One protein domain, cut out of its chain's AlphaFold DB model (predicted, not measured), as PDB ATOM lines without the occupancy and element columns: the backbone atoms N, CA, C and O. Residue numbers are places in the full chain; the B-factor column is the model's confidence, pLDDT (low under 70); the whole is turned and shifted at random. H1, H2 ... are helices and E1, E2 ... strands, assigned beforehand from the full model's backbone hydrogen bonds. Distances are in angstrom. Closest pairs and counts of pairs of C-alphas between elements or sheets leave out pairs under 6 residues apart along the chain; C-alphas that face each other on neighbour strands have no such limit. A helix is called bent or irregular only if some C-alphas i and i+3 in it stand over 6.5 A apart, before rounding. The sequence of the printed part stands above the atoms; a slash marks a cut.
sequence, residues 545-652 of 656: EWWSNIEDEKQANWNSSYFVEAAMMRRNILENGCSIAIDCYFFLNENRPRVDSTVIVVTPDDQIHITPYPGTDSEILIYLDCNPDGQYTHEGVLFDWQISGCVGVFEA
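What this domain is: This is residues 545 to 652 of the 656 residues of an uncharacterized protein of Caenorhabditis nigoni (UniProt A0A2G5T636). One antiparallel sheet of seven strands is strongly twisted and curled like part of a barrel, left open between its edges E4 and E6, with the single helix H1 packed over E1. The bent strand E1 joins two wings, E4 E3 E7 and E2 E5 E6. The printed part has 108 residues, in the order H1 E1 E2 E3 E4 E5 E6 E7; the sheet's order is E4 E3 E7 E1 E2 E5 E6, and the class is mostly strand. It is compact, radius of gyration of the C-alphas 14.7 A, yet elongated, spanning 48 by 31 by 19 A.

Where its parts are: E1, residues 562 to 573, is 32.3 A long and begins at C-alpha (-14.522, 8.273, -40.577). E7, residues 643 to 651, is 26.8 A long and ends at (-15.956, 4.264, -42.177). E3 is residues 594 to 602, 23.5 A; E4 608 to 612; E2 580 to 584; E5 621 to 626; E6 632 to 634. H1, residues 545 to 555, is 14.9 A long.

How they stand to each other: E1 bends by 57 degrees at residue 566. Its residues 562 to 568 pair with E7, N 567 to O 646 at 2.8 A; residues 569 to 573 pair with E2 in a hairpin, N 572 to O 581 at 2.8 A. E3 pairs with E7, N 598 to O 647 at 2.8 A, and with E4, N 609 to O 601 at 2.8 A. E5 pairs with E2, N 624 to O 580 at 2.8 A, and with E6, N 633 to O 625 at 2.8 A. H1 is on the sheet at a height of 8.7 A, over E1 and only just not over E7, on which 2 of its C-alphas fall; its closest C-alphas to E1 are Gln 555 and Val 564, 5.7 A. Every O i to N i+4 pair in H1 is within hydrogen-bond range.

The domain as a whole: The C-alphas farthest apart, Ser 560 and Pro 628, are 47.8 A apart. The printed part has no cut and no long link. Mean pLDDT of the printed part is 85.8; residues 587 to 591 and 616 to 618 are under 70.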
ATOM      1  N   GLU A 545     -26.101  17.210 -25.058       93.94
ATOM      2  CA  GLU A 545     -24.921  18.068 -25.250       93.94
ATOM      3  C   GLU A 545     -23.643  17.431 -24.679       93.94
ATOM      4  O   GLU A 545     -22.587  17.511 -25.305       93.94
ATOM      5  N   TRP A 546     -23.712  16.756 -23.525       93.19
ATOM      6  CA  TRP A 546     -22.561  16.025 -22.983       93.19
ATOM      7  C   TRP A 546     -22.142  14.861 -23.890       93.19
ATOM      8  O   TRP A 546     -20.949  14.679 -24.128       93.19
ATOM      9  N   TRP A 547     -23.103  14.124 -24.457       92.31
ATOM     10  CA  TRP A 547     -22.796  13.073 -25.432       92.31
ATOM     11  C   TRP A 547     -22.177  13.626 -26.711       92.31
ATOM     12  O   TRP A 547     -21.163  13.087 -27.141       92.31
ATOM     13  N   SER A 548     -22.687  14.727 -27.269       92.44
ATOM     14  CA  SER A 548     -22.074  15.324 -28.462       92.44
ATOM     15  C   SER A 548     -20.678  15.896 -28.210       92.44
ATOM     16  O   SER A 548     -19.828  15.805 -29.090       92.44
ATOM     17  N   ASN A 549     -20.363  16.370 -26.998       94.19
ATOM     18  CA  ASN A 549     -18.975  16.693 -26.640       94.19
ATOM     19  C   ASN A 549     -18.057  15.447 -26.663       94.19
ATOM     20  O   ASN A 549     -16.890  15.555 -27.036       94.19
ATOM     21  N   ILE A 550     -18.570  14.261 -26.307       92.50
ATOM     22  CA  ILE A 550     -17.826  12.992 -26.414       92.50
ATOM     23  C   ILE A 550     -17.732  12.524 -27.872       92.50
ATOM     24  O   ILE A 550     -16.683  12.014 -28.270       92.50
ATOM     25  N   GLU A 551     -18.787  12.698 -28.676       92.44
ATOM     26  CA  GLU A 551     -18.743  12.461 -30.126       92.44
ATOM     27  C   GLU A 551     -17.648  13.317 -30.774       92.44
ATOM     28  O   GLU A 551     -16.809  12.768 -31.482       92.44
ATOM     29  N   ASP A 552     -17.589  14.616 -30.461       94.06
ATOM     30  CA  ASP A 552     -16.573  15.550 -30.957       94.06
ATOM     31  C   ASP A 552     -15.154  15.197 -30.467       94.06
ATOM     32  O   ASP A 552     -14.217  15.173 -31.271       94.06
ATOM     33  N   GLU A 553     -14.962  14.861 -29.182       94.12
ATOM     34  CA  GLU A 553     -13.652  14.428 -28.664       94.12
ATOM     35  C   GLU A 553     -13.180  13.137 -29.352       94.12
ATOM     36  O   GLU A 553     -12.020  13.017 -29.765       94.12
ATOM     37  N   LYS A 554     -14.082  12.167 -29.540       91.75
ATOM     38  CA  LYS A 554     -13.784  10.935 -30.279       91.75
ATOM     39  C   LYS A 554     -13.501  11.237 -31.748       91.75
ATOM     40  O   LYS A 554     -12.491  10.762 -32.263       91.75
ATOM     41  N   GLN A 555     -14.307  12.069 -32.401       93.50
ATOM     42  CA  GLN A 555     -14.152  12.454 -33.804       93.50
ATOM     43  C   GLN A 555     -12.830  13.185 -34.060       93.50
ATOM     44  O   GLN A 555     -12.210  12.944 -35.093       93.50
ATOM     45  N   ALA A 556     -12.352  14.004 -33.118       94.44
ATOM     46  CA  ALA A 556     -11.070  14.705 -33.213       94.44
ATOM     47  C   ALA A 556      -9.846  13.767 -33.267       94.44
ATOM     48  O   ALA A 556      -8.776  14.179 -33.721       94.44
ATOM     49  N   ASN A 557      -9.992  12.506 -32.843       92.69
ATOM     50  CA  ASN A 557      -8.951  11.479 -32.953       92.69
ATOM     51  C   ASN A 557      -8.950  10.752 -34.315       92.69
ATOM     52  O   ASN A 557      -8.021   9.993 -34.600       92.69
ATOM     53  N   TRP A 558      -9.949  10.991 -35.173       91.56
ATOM     54  CA  TRP A 558     -10.096  10.356 -36.484       91.56
ATOM     55  C   TRP A 558     -10.119  11.390 -37.617       91.56
ATOM     56  O   TRP A 558     -10.461  12.557 -37.440       91.56
ATOM     57  N   ASN A 559      -9.721  10.968 -38.817       91.50
ATOM     58  CA  ASN A 559      -9.771  11.828 -40.001       91.50
ATOM     59  C   ASN A 559     -11.159  11.779 -40.674       91.50
ATOM     60  O   ASN A 559     -11.977  10.918 -40.370       91.50
ATOM     61  N   SER A 560     -11.401  12.672 -41.637       88.19
ATOM     62  CA  SER A 560     -12.694  12.830 -42.325       88.19
ATOM     63  C   SER A 560     -13.144  11.646 -43.200       88.19
ATOM     64  O   SER A 560     -14.220  11.717 -43.788       88.19
ATOM     65  N   SER A 561     -12.352  10.576 -43.322       89.62
ATOM     66  CA  SER A 561     -12.801   9.288 -43.878       89.62
ATOM     67  C   SER A 561     -13.539   8.421 -42.849       89.62
ATOM     68  O   SER A 561     -13.948   7.312 -43.179       89.62
ATOM     69  N   TYR A 562     -13.745   8.920 -41.629       90.88
ATOM     70  CA  TYR A 562     -14.522   8.273 -40.577       90.88
ATOM     71  C   TYR A 562     -15.494   9.269 -39.951       90.88
ATOM     72  O   TYR A 562     -15.176  10.453 -39.820       90.88
ATOM     73  N   PHE A 563     -16.656   8.772 -39.533       89.88
ATOM     74  CA  PHE A 563     -17.589   9.519 -38.694       89.88
ATOM     75  C   PHE A 563     -17.818   8.792 -37.368       89.88
ATOM     76  O   PHE A 563     -17.659   7.570 -37.276       89.88
ATOM     77  N   VAL A 564     -18.189   9.562 -36.353       91.44
ATOM     78  CA  VAL A 564     -18.528   9.080 -35.014       91.44
ATOM     79  C   VAL A 564     -20.031   9.239 -34.769       91.44
ATOM     80  O   VAL A 564     -20.630  10.209 -35.228       91.44
ATOM     81  N   GLU A 565     -20.636   8.273 -34.078       89.56
ATOM     82  CA  GLU A 565     -22.054   8.272 -33.682       89.56
ATOM     83  C   GLU A 565     -22.181   7.698 -32.262       89.56
ATOM     84  O   GLU A 565     -21.693   6.593 -31.990       89.56
ATOM     85  N   ALA A 566     -22.833   8.425 -31.354       90.81
ATOM     86  CA  ALA A 566     -23.232   7.920 -30.045       90.81
ATOM     87  C   ALA A 566     -24.628   7.276 -30.101       90.81
ATOM     88  O   ALA A 566     -25.575   7.809 -30.679       90.81
ATOM     89  N   ALA A 567     -24.767   6.117 -29.460       87.88
ATOM     90  CA  ALA A 567     -25.978   5.315 -29.450       87.88
ATOM     91  C   ALA A 567     -26.418   4.937 -28.033       87.88
ATOM     92  O   ALA A 567     -25.612   4.628 -27.147       87.88
ATOM     93  N   MET A 568     -27.739   4.885 -27.852       89.19
ATOM     94  CA  MET A 568     -28.360   4.292 -26.671       89.19
ATOM     95  C   MET A 568     -28.051   2.791 -26.613       89.19
ATOM     96  O   MET A 568     -28.103   2.097 -27.632       89.19
ATOM     97  N   MET A 569     -27.823   2.266 -25.413       89.75
ATOM     98  CA  MET A 569     -27.737   0.821 -25.220       89.75
ATOM     99  C   MET A 569     -29.120   0.190 -24.973       89.75
ATOM    100  O   MET A 569     -30.031   0.803 -24.402       89.75
ATOM    101  N   ARG A 570     -29.293  -1.046 -25.447       90.06
ATOM    102  CA  ARG A 570     -30.542  -1.820 -25.431       90.06
ATOM    103  C   ARG A 570     -30.334  -3.140 -24.691       90.06
ATOM    104  O   ARG A 570     -29.237  -3.672 -24.661       90.06
ATOM    105  N   ARG A 571     -31.393  -3.654 -24.060       90.44
ATOM    106  CA  ARG A 571     -31.352  -4.843 -23.195       90.44
ATOM    107  C   ARG A 571     -32.020  -6.059 -23.848       90.44
ATOM    108  O   ARG A 571     -33.253  -6.167 -23.858       90.44
ATOM    109  N   ASN A 572     -31.210  -7.024 -24.273       87.19
ATOM    110  CA  ASN A 572     -31.637  -8.345 -24.729       87.19
ATOM    111  C   ASN A 572     -31.737  -9.332 -23.557       87.19
ATOM    112  O   ASN A 572     -30.945  -9.304 -22.614       87.19
ATOM    113  N   ILE A 573     -32.742 -10.206 -23.605       83.25
ATOM    114  CA  ILE A 573     -32.974 -11.238 -22.587       83.25
ATOM    115  C   ILE A 573     -32.324 -12.533 -23.077       83.25
ATOM    116  O   ILE A 573     -32.583 -12.949 -24.206       83.25
ATOM    117  N   LEU A 574     -31.497 -13.163 -22.243       83.94
ATOM    118  CA  LEU A 574     -30.847 -14.435 -22.561       83.94
ATOM    119  C   LEU A 574     -31.755 -15.621 -22.204       83.94
ATOM    120  O   LEU A 574     -32.684 -15.488 -21.409       83.94
ATOM    121  N   GLU A 575     -31.485 -16.801 -22.771       77.38
ATOM    122  CA  GLU A 575     -32.338 -17.995 -22.603       77.38
ATOM    123  C   GLU A 575     -32.491 -18.457 -21.143       77.38
ATOM    124  O   GLU A 575     -33.490 -19.087 -20.797       77.38
ATOM    125  N   ASN A 576     -31.543 -18.109 -20.262       76.25
ATOM    126  CA  ASN A 576     -31.642 -18.385 -18.826       76.25
ATOM    127  C   ASN A 576     -32.648 -17.475 -18.085       76.25
ATOM    128  O   ASN A 576     -32.893 -17.679 -16.898       76.25
ATOM    129  N   GLY A 577     -33.214 -16.468 -18.766       74.00
ATOM    130  CA  GLY A 577     -34.220 -15.538 -18.249       74.00
ATOM    131  C   GLY A 577     -33.744 -14.609 -17.130       74.00
ATOM    132  O   GLY A 577     -34.579 -13.930 -16.531       74.00
ATOM    133  N   CYS A 578     -32.445 -14.596 -16.817       83.50
ATOM    134  CA  CYS A 578     -31.932 -14.028 -15.571       83.50
ATOM    135  C   CYS A 578     -30.666 -13.186 -15.785       83.50
ATOM    136  O   CYS A 578     -30.624 -12.027 -15.366       83.50
ATOM    137  N   SER A 579     -29.690 -13.711 -16.529       87.25
ATOM    138  CA  SER A 579     -28.646 -12.891 -17.150       87.25
ATOM    139  C   SER A 579     -29.239 -12.134 -18.343       87.25
ATOM    140  O   SER A 579     -30.201 -12.575 -18.982       87.25
ATOM    141  N   ILE A 580     -28.656 -10.988 -18.667       90.69
ATOM    142  CA  ILE A 580     -29.043 -10.163 -19.817       90.69
ATOM    143  C   ILE A 580     -27.806  -9.864 -20.659       90.69
ATOM    144  O   ILE A 580     -26.693  -9.823 -20.143       90.69
ATOM    145  N   ALA A 581     -28.005  -9.642 -21.952       89.69
ATOM    146  CA  ALA A 581     -26.992  -9.016 -22.787       89.69
ATOM    147  C   ALA A 581     -27.436  -7.588 -23.093       89.69
ATOM    148  O   ALA A 581     -28.619  -7.336 -23.331       89.69
ATOM    149  N   ILE A 582     -26.496  -6.653 -23.089       89.62
ATOM    150  CA  ILE A 582     -26.729  -5.284 -23.529       89.62
ATOM    151  C   ILE A 582     -26.077  -5.105 -24.900       89.62
ATOM    152  O   ILE A 582     -24.889  -5.389 -25.040       89.62
ATOM    153  N   ASP A 583     -26.852  -4.649 -25.889       89.00
ATOM    154  CA  ASP A 583     -26.368  -4.292 -27.224       89.00
ATOM    155  C   ASP A 583     -26.217  -2.778 -27.413       89.00
ATOM    156  O   ASP A 583     -26.988  -1.969 -26.885       89.00
ATOM    157  N   CYS A 584     -25.227  -2.403 -28.218       87.44
ATOM    158  CA  CYS A 584     -25.078  -1.052 -28.739       87.44
ATOM    159  C   CYS A 584     -25.966  -0.837 -29.963       87.44
ATOM    160  O   CYS A 584     -25.623  -1.263 -31.068       87.44
ATOM    161  N   TYR A 585     -27.083  -0.130 -29.776       82.56
ATOM    162  CA  TYR A 585     -28.075   0.079 -30.827       82.56
ATOM    163  C   TYR A 585     -27.693   1.231 -31.774       82.56
ATOM    164  O   TYR A 585     -28.377   2.253 -31.860       82.56
ATOM    165  N   PHE A 586     -26.588   1.055 -32.497       79.38
ATOM    166  CA  PHE A 586     -26.229   1.895 -33.640       79.38
ATOM    167  C   PHE A 586     -27.223   1.691 -34.789       79.38
ATOM    168  O   PHE A 586     -27.709   0.576 -35.012       79.38
ATOM    169  N   PHE A 587     -27.474   2.730 -35.591       66.94
ATOM    170  CA  PHE A 587     -28.233   2.576 -36.835       66.94
ATOM    171  C   PHE A 587     -27.337   2.005 -37.946       66.94
ATOM    172  O   PHE A 587     -26.988   2.686 -38.914       66.94
ATOM    173  N   LEU A 588     -26.975   0.724 -37.791       60.19
ATOM    174  CA  LEU A 588     -26.150  -0.044 -38.723       60.19
ATOM    175  C   LEU A 588     -26.797  -0.106 -40.114       60.19
ATOM    176  O   LEU A 588     -27.570  -1.004 -40.441       60.19
ATOM    177  N   ASN A 589     -26.432   0.854 -40.957       59.53
ATOM    178  CA  ASN A 589     -26.573   0.725 -42.394       59.53
ATOM    179  C   ASN A 589     -25.587  -0.361 -42.841       59.53
ATOM    180  O   ASN A 589     -24.387  -0.206 -42.622       59.53
ATOM    181  N   GLU A 590     -26.071  -1.421 -43.494       62.16
ATOM    182  CA  GLU A 590     -25.280  -2.605 -43.895       62.16
ATOM    183  C   GLU A 590     -24.017  -2.262 -44.720       62.16
ATOM    184  O   GLU A 590     -23.066  -3.036 -44.783       62.16
ATOM    185  N   ASN A 591     -23.984  -1.066 -45.317       69.06
ATOM    186  CA  ASN A 591     -22.885  -0.517 -46.108       69.06
ATOM    187  C   ASN A 591     -21.795   0.225 -45.296       69.06
ATOM    188  O   ASN A 591     -20.917   0.821 -45.920       69.06
ATOM    189  N   ARG A 592     -21.848   0.275 -43.954       77.88
ATOM    190  CA  ARG A 592     -20.857   0.992 -43.122       77.88
ATOM    191  C   ARG A 592     -20.218   0.079 -42.070       77.88
ATOM    192  O   ARG A 592     -20.854  -0.183 -41.048       77.88
ATOM    193  N   PRO A 593     -18.969  -0.386 -42.261       80.88
ATOM    194  CA  PRO A 593     -18.267  -1.118 -41.218       80.88
ATOM    195  C   PRO A 593     -17.970  -0.188 -40.035       80.88
ATOM    196  O   PRO A 593     -17.454   0.922 -40.205       80.88
ATOM    197  N   ARG A 594     -18.272  -0.663 -38.822       85.56
ATOM    198  CA  ARG A 594     -17.695  -0.102 -37.595       85.56
ATOM    199  C   ARG A 594     -16.222  -0.514 -37.540       85.56
ATOM    200  O   ARG A 594     -15.899  -1.634 -37.926       85.56
ATOM    201  N   VAL A 595     -15.340   0.377 -37.102       87.94
ATOM    202  CA  VAL A 595     -13.882   0.135 -37.038       87.94
ATOM    203  C   VAL A 595     -13.323   0.236 -35.620       87.94
ATOM    204  O   VAL A 595     -12.354  -0.445 -35.290       87.94
ATOM    205  N   ASP A 596     -13.957   1.044 -34.774       88.94
ATOM    206  CA  ASP A 596     -13.683   1.155 -33.344       88.94
ATOM    207  C   ASP A 596     -14.994   1.420 -32.597       88.94
ATOM    208  O   ASP A 596     -15.995   1.858 -33.174       88.94
ATOM    209  N   SER A 597     -15.001   1.143 -31.300       89.44
ATOM    210  CA  SER A 597     -16.141   1.419 -30.440       89.44
ATOM    211  C   SER A 597     -15.713   1.652 -29.001       89.44
ATOM    212  O   SER A 597     -14.687   1.168 -28.532       89.44
ATOM    213  N   THR A 598     -16.516   2.397 -28.257       90.69
ATOM    214  CA  THR A 598     -16.284   2.667 -26.840       90.69
ATOM    215  C   THR A 598     -17.606   2.628 -26.090       90.69
ATOM    216  O   THR A 598     -18.513   3.398 -26.389       90.69
ATOM    217  N   VAL A 599     -17.708   1.738 -25.110       90.56
ATOM    218  CA  VAL A 599     -18.831   1.672 -24.172       90.56
ATOM    219  C   VAL A 599     -18.582   2.657 -23.037       90.56
ATOM    220  O   VAL A 599     -17.463   2.744 -22.533       90.56
ATOM    221  N   ILE A 600     -19.623   3.392 -22.644       91.06
ATOM    222  CA  ILE A 600     -19.582   4.391 -21.577       91.06
ATOM    223  C   ILE A 600     -20.745   4.131 -20.615       91.06
ATOM    224  O   ILE A 600     -21.915   4.140 -21.003       91.06
ATOM    225  N   VAL A 601     -20.412   3.895 -19.348       90.56
ATOM    226  CA  VAL A 601     -21.371   3.619 -18.270       90.56
ATOM    227  C   VAL A 601     -21.069   4.552 -17.106       90.56
ATOM    228  O   VAL A 601     -19.914   4.679 -16.708       90.56
ATOM    229  N   VAL A 602     -22.099   5.200 -16.565       89.25
ATOM    230  CA  VAL A 602     -21.989   6.047 -15.373       89.25
ATOM    231  C   VAL A 602     -22.728   5.393 -14.214       89.25
ATOM    232  O   VAL A 602     -23.930   5.115 -14.312       89.25
ATOM    233  N   THR A 603     -22.008   5.162 -13.121       87.69
ATOM    234  CA  THR A 603     -22.526   4.575 -11.880       87.69
ATOM    235  C   THR A 603     -23.290   5.602 -11.030       87.69
ATOM    236  O   THR A 603     -23.162   6.811 -11.246       87.69
ATOM    237  N   PRO A 604     -24.077   5.176 -10.020       84.25
ATOM    238  CA  PRO A 604     -24.774   6.114  -9.138       84.25
ATOM    239  C   PRO A 604     -23.890   6.984  -8.239       84.25
ATOM    240  O   PRO A 604     -24.384   7.972  -7.698       84.25
ATOM    241  N   ASP A 605     -22.610   6.641  -8.082       87.81
ATOM    242  CA  ASP A 605     -21.591   7.462  -7.419       87.81
ATOM    243  C   ASP A 605     -20.766   8.316  -8.403       87.81
ATOM    244  O   ASP A 605     -19.694   8.801  -8.047       87.81
ATOM    245  N   ASP A 606     -21.304   8.555  -9.608       86.19
ATOM    246  CA  ASP A 606     -20.795   9.502 -10.615       86.19
ATOM    247  C   ASP A 606     -19.508   9.063 -11.345       86.19
ATOM    248  O   ASP A 606     -18.924   9.836 -12.107       86.19
ATOM    249  N   GLN A 607     -19.059   7.816 -11.157       88.38
ATOM    250  CA  GLN A 607     -17.877   7.295 -11.847       88.38
ATOM    251  C   GLN A 607     -18.208   6.932 -13.298       88.38
ATOM    252  O   GLN A 607     -19.147   6.190 -13.583       88.38
ATOM    253  N   ILE A 608     -17.406   7.454 -14.229       88.69
ATOM    254  CA  ILE A 608     -17.557   7.225 -15.669       88.69
ATOM    255  C   ILE A 608     -16.595   6.105 -16.081       88.69
ATOM    256  O   ILE A 608     -15.384   6.309 -16.179       88.69
ATOM    257  N   HIS A 609     -17.139   4.922 -16.344       87.75
ATOM    258  CA  HIS A 609     -16.400   3.774 -16.854       87.75
ATOM    259  C   HIS A 609     -16.406   3.795 -18.384       87.75
ATOM    260  O   HIS A 609     -17.466   3.795 -19.009       87.75
ATOM    261  N   ILE A 610     -15.212   3.820 -18.981       87.75
ATOM    262  CA  ILE A 610     -15.000   3.918 -20.429       87.75
ATOM    263  C   ILE A 610     -14.230   2.679 -20.893       87.75
ATOM    264  O   ILE A 610     -13.030   2.562 -20.640       87.75
ATOM    265  N   THR A 611     -14.912   1.767 -21.586       87.56
ATOM    266  CA  THR A 611     -14.334   0.499 -22.058       87.56
ATOM    267  C   THR A 611     -14.211   0.515 -23.585       87.56
ATOM    268  O   THR A 611     -15.234   0.575 -24.273       87.56
ATOM    269  N   PRO A 612     -12.991   0.473 -24.155       86.56
ATOM    270  CA  PRO A 612     -12.807   0.367 -25.597       86.56
ATOM    271  C   PRO A 612     -13.118  -1.056 -26.082       86.56
ATOM    272  O   PRO A 612     -12.643  -2.037 -25.512       86.56
ATOM    273  N   TYR A 613     -13.868  -1.148 -27.175       84.69
ATOM    274  CA  TYR A 613     -14.196  -2.375 -27.897       84.69
ATOM    275  C   TYR A 613     -13.667  -2.245 -29.338       84.69
ATOM    276  O   TYR A 613     -14.436  -1.903 -30.243       84.69
ATOM    277  N   PRO A 614     -12.356  -2.452 -29.565       77.50
ATOM    278  CA  PRO A 614     -11.752  -2.324 -30.886       77.50
ATOM    279  C   PRO A 614     -12.106  -3.533 -31.759       77.50
ATOM    280  O   PRO A 614     -11.827  -4.672 -31.385       77.50
ATOM    281  N   GLY A 615     -12.680  -3.298 -32.939       70.62
ATOM    282  CA  GLY A 615     -13.009  -4.368 -33.882       70.62
ATOM    283  C   GLY A 615     -14.217  -4.073 -34.767       70.62
ATOM    284  O   GLY A 615     -15.008  -3.167 -34.508       70.62
ATOM    285  N   THR A 616     -14.354  -4.884 -35.817       67.56
ATOM    286  CA  THR A 616     -15.414  -4.783 -36.831       67.56
ATOM    287  C   THR A 616     -16.664  -5.606 -36.512       67.56
ATOM    288  O   THR A 616     -17.602  -5.613 -37.306       67.56
ATOM    289  N   ASP A 617     -16.677  -6.334 -35.392       64.75
ATOM    290  CA  ASP A 617     -17.779  -7.227 -35.019       64.75
ATOM    291  C   ASP A 617     -19.077  -6.431 -34.874       64.75
ATOM    292  O   ASP A 617     -19.153  -5.476 -34.097       64.75
ATOM    293  N   SER A 618     -20.104  -6.791 -35.649       62.88
ATOM    294  CA  SER A 618     -21.308  -5.966 -35.826       62.88
ATOM    295  C   SER A 618     -22.052  -5.673 -34.524       62.88
ATOM    296  O   SER A 618     -22.666  -4.618 -34.403       62.88
ATOM    297  N   GLU A 619     -21.953  -6.563 -33.540       71.88
ATOM    298  CA  GLU A 619     -22.692  -6.512 -32.281       71.88
ATOM    299  C   GLU A 619     -21.724  -6.401 -31.093       71.88
ATOM    300  O   GLU A 619     -20.877  -7.267 -30.884       71.88
ATOM    301  N   ILE A 620     -21.845  -5.328 -30.306       80.31
ATOM    302  CA  ILE A 620     -21.161  -5.208 -29.009       80.31
ATOM    303  C   ILE A 620     -22.117  -5.777 -27.971       80.31
ATOM    304  O   ILE A 620     -23.099  -5.118 -27.640       80.31
ATOM    305  N   LEU A 621     -21.856  -6.996 -27.498       85.44
ATOM    306  CA  LEU A 621     -22.705  -7.695 -26.532       85.44
ATOM    307  C   LEU A 621     -22.032  -7.729 -25.158       85.44
ATOM    308  O   LEU A 621     -21.136  -8.532 -24.899       85.44
ATOM    309  N   ILE A 622     -22.488  -6.851 -24.265       87.62
ATOM    310  CA  ILE A 622     -22.054  -6.808 -22.866       87.62
ATOM    311  C   ILE A 622     -22.913  -7.800 -22.085       87.62
ATOM    312  O   ILE A 622     -24.096  -7.554 -21.843       87.62
ATOM    313  N   TYR A 623     -22.335  -8.929 -21.688       89.69
ATOM    314  CA  TYR A 623     -23.019  -9.908 -20.846       89.69
ATOM    315  C   TYR A 623     -23.032  -9.440 -19.389       89.69
ATOM    316  O   TYR A 623     -21.979  -9.114 -18.832       89.69
ATOM    317  N   LEU A 624     -24.225  -9.414 -18.790       90.56
ATOM    318  CA  LEU A 624     -24.440  -9.128 -17.378       90.56
ATOM    319  C   LEU A 624     -25.079 -10.322 -16.674       90.56
ATOM    320  O   LEU A 624     -26.205 -10.717 -16.997       90.56
ATOM    321  N   ASP A 625     -24.398 -10.833 -15.657       90.56
ATOM    322  CA  ASP A 625     -24.900 -11.921 -14.828       90.56
ATOM    323  C   ASP A 625     -25.607 -11.388 -13.584       90.56
ATOM    324  O   ASP A 625     -25.134 -10.471 -12.910       90.56
ATOM    325  N   CYS A 626     -26.772 -11.965 -13.293       90.75
ATOM    326  CA  CYS A 626     -27.557 -11.622 -12.117       90.75
ATOM    327  C   CYS A 626     -27.043 -12.370 -10.879       90.75
ATOM    328  O   CYS A 626     -27.127 -13.600 -10.809       90.75
ATOM    329  N   ASN A 627     -26.560 -11.631  -9.880       88.12
ATOM    330  CA  ASN A 627     -26.113 -12.203  -8.613       88.12
ATOM    331  C   ASN A 627     -27.295 -12.575  -7.695       88.12
ATOM    332  O   ASN A 627     -28.365 -11.966  -7.782       88.12
ATOM    333  N   PRO A 628     -27.096 -13.503  -6.733       86.94
ATOM    334  CA  PRO A 628     -28.096 -13.838  -5.715       86.94
ATOM    335  C   PRO A 628     -28.636 -12.629  -4.933       86.94
ATOM    336  O   PRO A 628     -29.794 -12.638  -4.526       86.94
ATOM    337  N   ASP A 629     -27.823 -11.579  -4.775       87.50
ATOM    338  CA  ASP A 629     -28.168 -10.319  -4.101       87.50
ATOM    339  C   ASP A 629     -29.033  -9.359  -4.950       87.50
ATOM    340  O   ASP A 629     -29.214  -8.198  -4.581       87.50
ATOM    341  N   GLY A 630     -29.541  -9.809  -6.103       87.56
ATOM    342  CA  GLY A 630     -30.460  -9.048  -6.959       87.56
ATOM    343  C   GLY A 630     -29.826  -7.901  -7.749       87.56
ATOM    344  O   GLY A 630     -30.534  -7.012  -8.223       87.56
ATOM    345  N   GLN A 631     -28.503  -7.922  -7.903       88.31
ATOM    346  CA  GLN A 631     -27.724  -6.930  -8.647       88.31
ATOM    347  C   GLN A 631     -27.006  -7.589  -9.828       88.31
ATOM    348  O   GLN A 631     -26.591  -8.746  -9.743       88.31
ATOM    349  N   TYR A 632     -26.847  -6.852 -10.925       90.38
ATOM    350  CA  TYR A 632     -26.102  -7.325 -12.090       90.38
ATOM    351  C   TYR A 632     -24.593  -7.120 -11.911       90.38
ATOM    352  O   TYR A 632     -24.148  -6.178 -11.250       90.38
ATOM    353  N   THR A 633     -23.796  -7.983 -12.538       87.94
ATOM    354  CA  THR A 633     -22.343  -7.816 -12.655       87.94
ATOM    355  C   THR A 633     -21.867  -7.996 -14.087       87.94
ATOM    356  O   THR A 633     -22.421  -8.800 -14.834       87.94
ATOM    357  N   HIS A 634     -20.812  -7.272 -14.452       86.81
ATOM    358  CA  HIS A 634     -20.036  -7.491 -15.670       86.81
ATOM    359  C   HIS A 634     -18.635  -7.953 -15.262       86.81
ATOM    360  O   HIS A 634     -17.991  -7.295 -14.449       86.81
ATOM    361  N   GLU A 635     -18.191  -9.111 -15.754       83.94
ATOM    362  CA  GLU A 635     -16.904  -9.733 -15.373       83.94
ATOM    363  C   GLU A 635     -16.694  -9.880 -13.841       83.94
ATOM    364  O   GLU A 635     -15.570  -9.907 -13.341       83.94
ATOM    365  N   GLY A 636     -17.787  -9.976 -13.071       80.00
ATOM    366  CA  GLY A 636     -17.780 -10.029 -11.604       80.00
ATOM    367  C   GLY A 636     -17.673  -8.670 -10.891       80.00
ATOM    368  O   GLY A 636     -17.750  -8.625  -9.663       80.00
ATOM    369  N   VAL A 637     -17.540  -7.562 -11.627       81.81
ATOM    370  CA  VAL A 637     -17.641  -6.188 -11.104       81.81
ATOM    371  C   VAL A 637     -19.110  -5.769 -11.065       81.81
ATOM    372  O   VAL A 637     -19.864  -6.098 -11.979       81.81
ATOM    373  N   LEU A 638     -19.530  -5.043 -10.023       83.81
ATOM    374  CA  LEU A 638     -20.901  -4.535  -9.917       83.81
ATOM    375  C   LEU A 638     -21.240  -3.650 -11.121       83.81
ATOM    376  O   LEU A 638     -20.558  -2.659 -11.375       83.81
ATOM    377  N   PHE A 639     -22.296  -4.010 -11.846       83.06
ATOM    378  CA  PHE A 639     -22.805  -3.221 -12.957       83.06
ATOM    379  C   PHE A 639     -24.069  -2.506 -12.484       83.06
ATOM    380  O   PHE A 639     -25.165  -3.062 -12.513       83.06
ATOM    381  N   ASP A 640     -23.882  -1.280 -12.006       81.56
ATOM    382  CA  ASP A 640     -24.931  -0.368 -11.557       81.56
ATOM    383  C   ASP A 640     -24.857   0.891 -12.431       81.56
ATOM    384  O   ASP A 640     -23.774   1.449 -12.618       81.56
ATOM    385  N   TRP A 641     -25.972   1.300 -13.038       79.06
ATOM    386  CA  TRP A 641     -25.985   2.299 -14.108       79.06
ATOM    387  C   TRP A 641     -27.092   3.337 -13.895       79.06
ATOM    388  O   TRP A 641     -28.284   3.026 -13.878       79.06
ATOM    389  N   GLN A 642     -26.706   4.611 -13.812       87.25
ATOM    390  CA  GLN A 642     -27.638   5.723 -14.033       87.25
ATOM    391  C   GLN A 642     -27.734   6.091 -15.511       87.25
ATOM    392  O   GLN A 642     -28.799   6.497 -15.969       87.25
ATOM    393  N   ILE A 643     -26.621   5.965 -16.236       89.12
ATOM    394  CA  ILE A 643     -26.483   6.320 -17.648       89.12
ATOM    395  C   ILE A 643     -25.654   5.245 -18.331       89.12
ATOM    396  O   ILE A 643     -24.637   4.805 -17.794       89.12
ATOM    397  N   SER A 644     -26.071   4.821 -19.520       91.06
ATOM    398  CA  SER A 644     -25.307   3.854 -20.298       91.06
ATOM    399  C   SER A 644     -25.540   4.037 -21.799       91.06
ATOM    400  O   SER A 644     -26.673   3.953 -22.283       91.06
ATOM    401  N   GLY A 645     -24.457   4.236 -22.538       92.00
ATOM    402  CA  GLY A 645     -24.458   4.397 -23.987       92.00
ATOM    403  C   GLY A 645     -23.106   4.005 -24.570       92.00
ATOM    404  O   GLY A 645     -22.201   3.571 -23.856       92.00
ATOM    405  N   CYS A 646     -22.953   4.134 -25.877       91.62
ATOM    406  CA  CYS A 646     -21.700   3.787 -26.532       91.62
ATOM    407  C   CYS A 646     -21.482   4.598 -27.798       91.62
ATOM    408  O   CYS A 646     -22.420   4.988 -28.481       91.62
ATOM    409  N   VAL A 647     -20.213   4.840 -28.098       92.12
ATOM    410  CA  VAL A 647     -19.758   5.667 -29.207       92.12
ATOM    411  C   VAL A 647     -19.070   4.760 -30.215       92.12
ATOM    412  O   VAL A 647     -18.107   4.068 -29.876       92.12
ATOM    413  N   GLY A 648     -19.601   4.711 -31.430       90.31
ATOM    414  CA  GLY A 648     -19.080   3.914 -32.532       90.31
ATOM    415  C   GLY A 648     -18.333   4.798 -33.518       90.31
ATOM    416  O   GLY A 648     -18.758   5.917 -33.801       90.31
ATOM    417  N   VAL A 649     -17.227   4.284 -34.049       90.88
ATOM    418  CA  VAL A 649     -16.493   4.902 -35.152       90.88
ATOM    419  C   VAL A 649     -16.705   4.056 -36.395       90.88
ATOM    420  O   VAL A 649     -16.518   2.837 -36.368       90.88
ATOM    421  N   PHE A 650     -17.077   4.702 -37.490       88.81
ATOM    422  CA  PHE A 650     -17.516   4.045 -38.711       88.81
ATOM    423  C   PHE A 650     -16.796   4.626 -39.920       88.81
ATOM    424  O   PHE A 650     -16.556   5.834 -39.990       88.81
ATOM    425  N   GLU A 651     -16.495   3.783 -40.905       88.88
ATOM    426  CA  GLU A 651     -15.956   4.264 -42.177       88.88
ATOM    427  C   GLU A 651     -17.006   5.132 -42.894       88.88
ATOM    428  O   GLU A 651     -18.168   4.744 -43.086       88.88
ATOM    429  N   ALA A 652     -16.615   6.351 -43.259       82.75
ATOM    430  CA  ALA A 652     -17.464   7.249 -44.018       82.75
ATOM    431  C   ALA A 652     -17.511   6.759 -45.468       82.75
ATOM    432  O   ALA A 652     -16.482   6.682 -46.138       82.75
TER     433      ALA A 652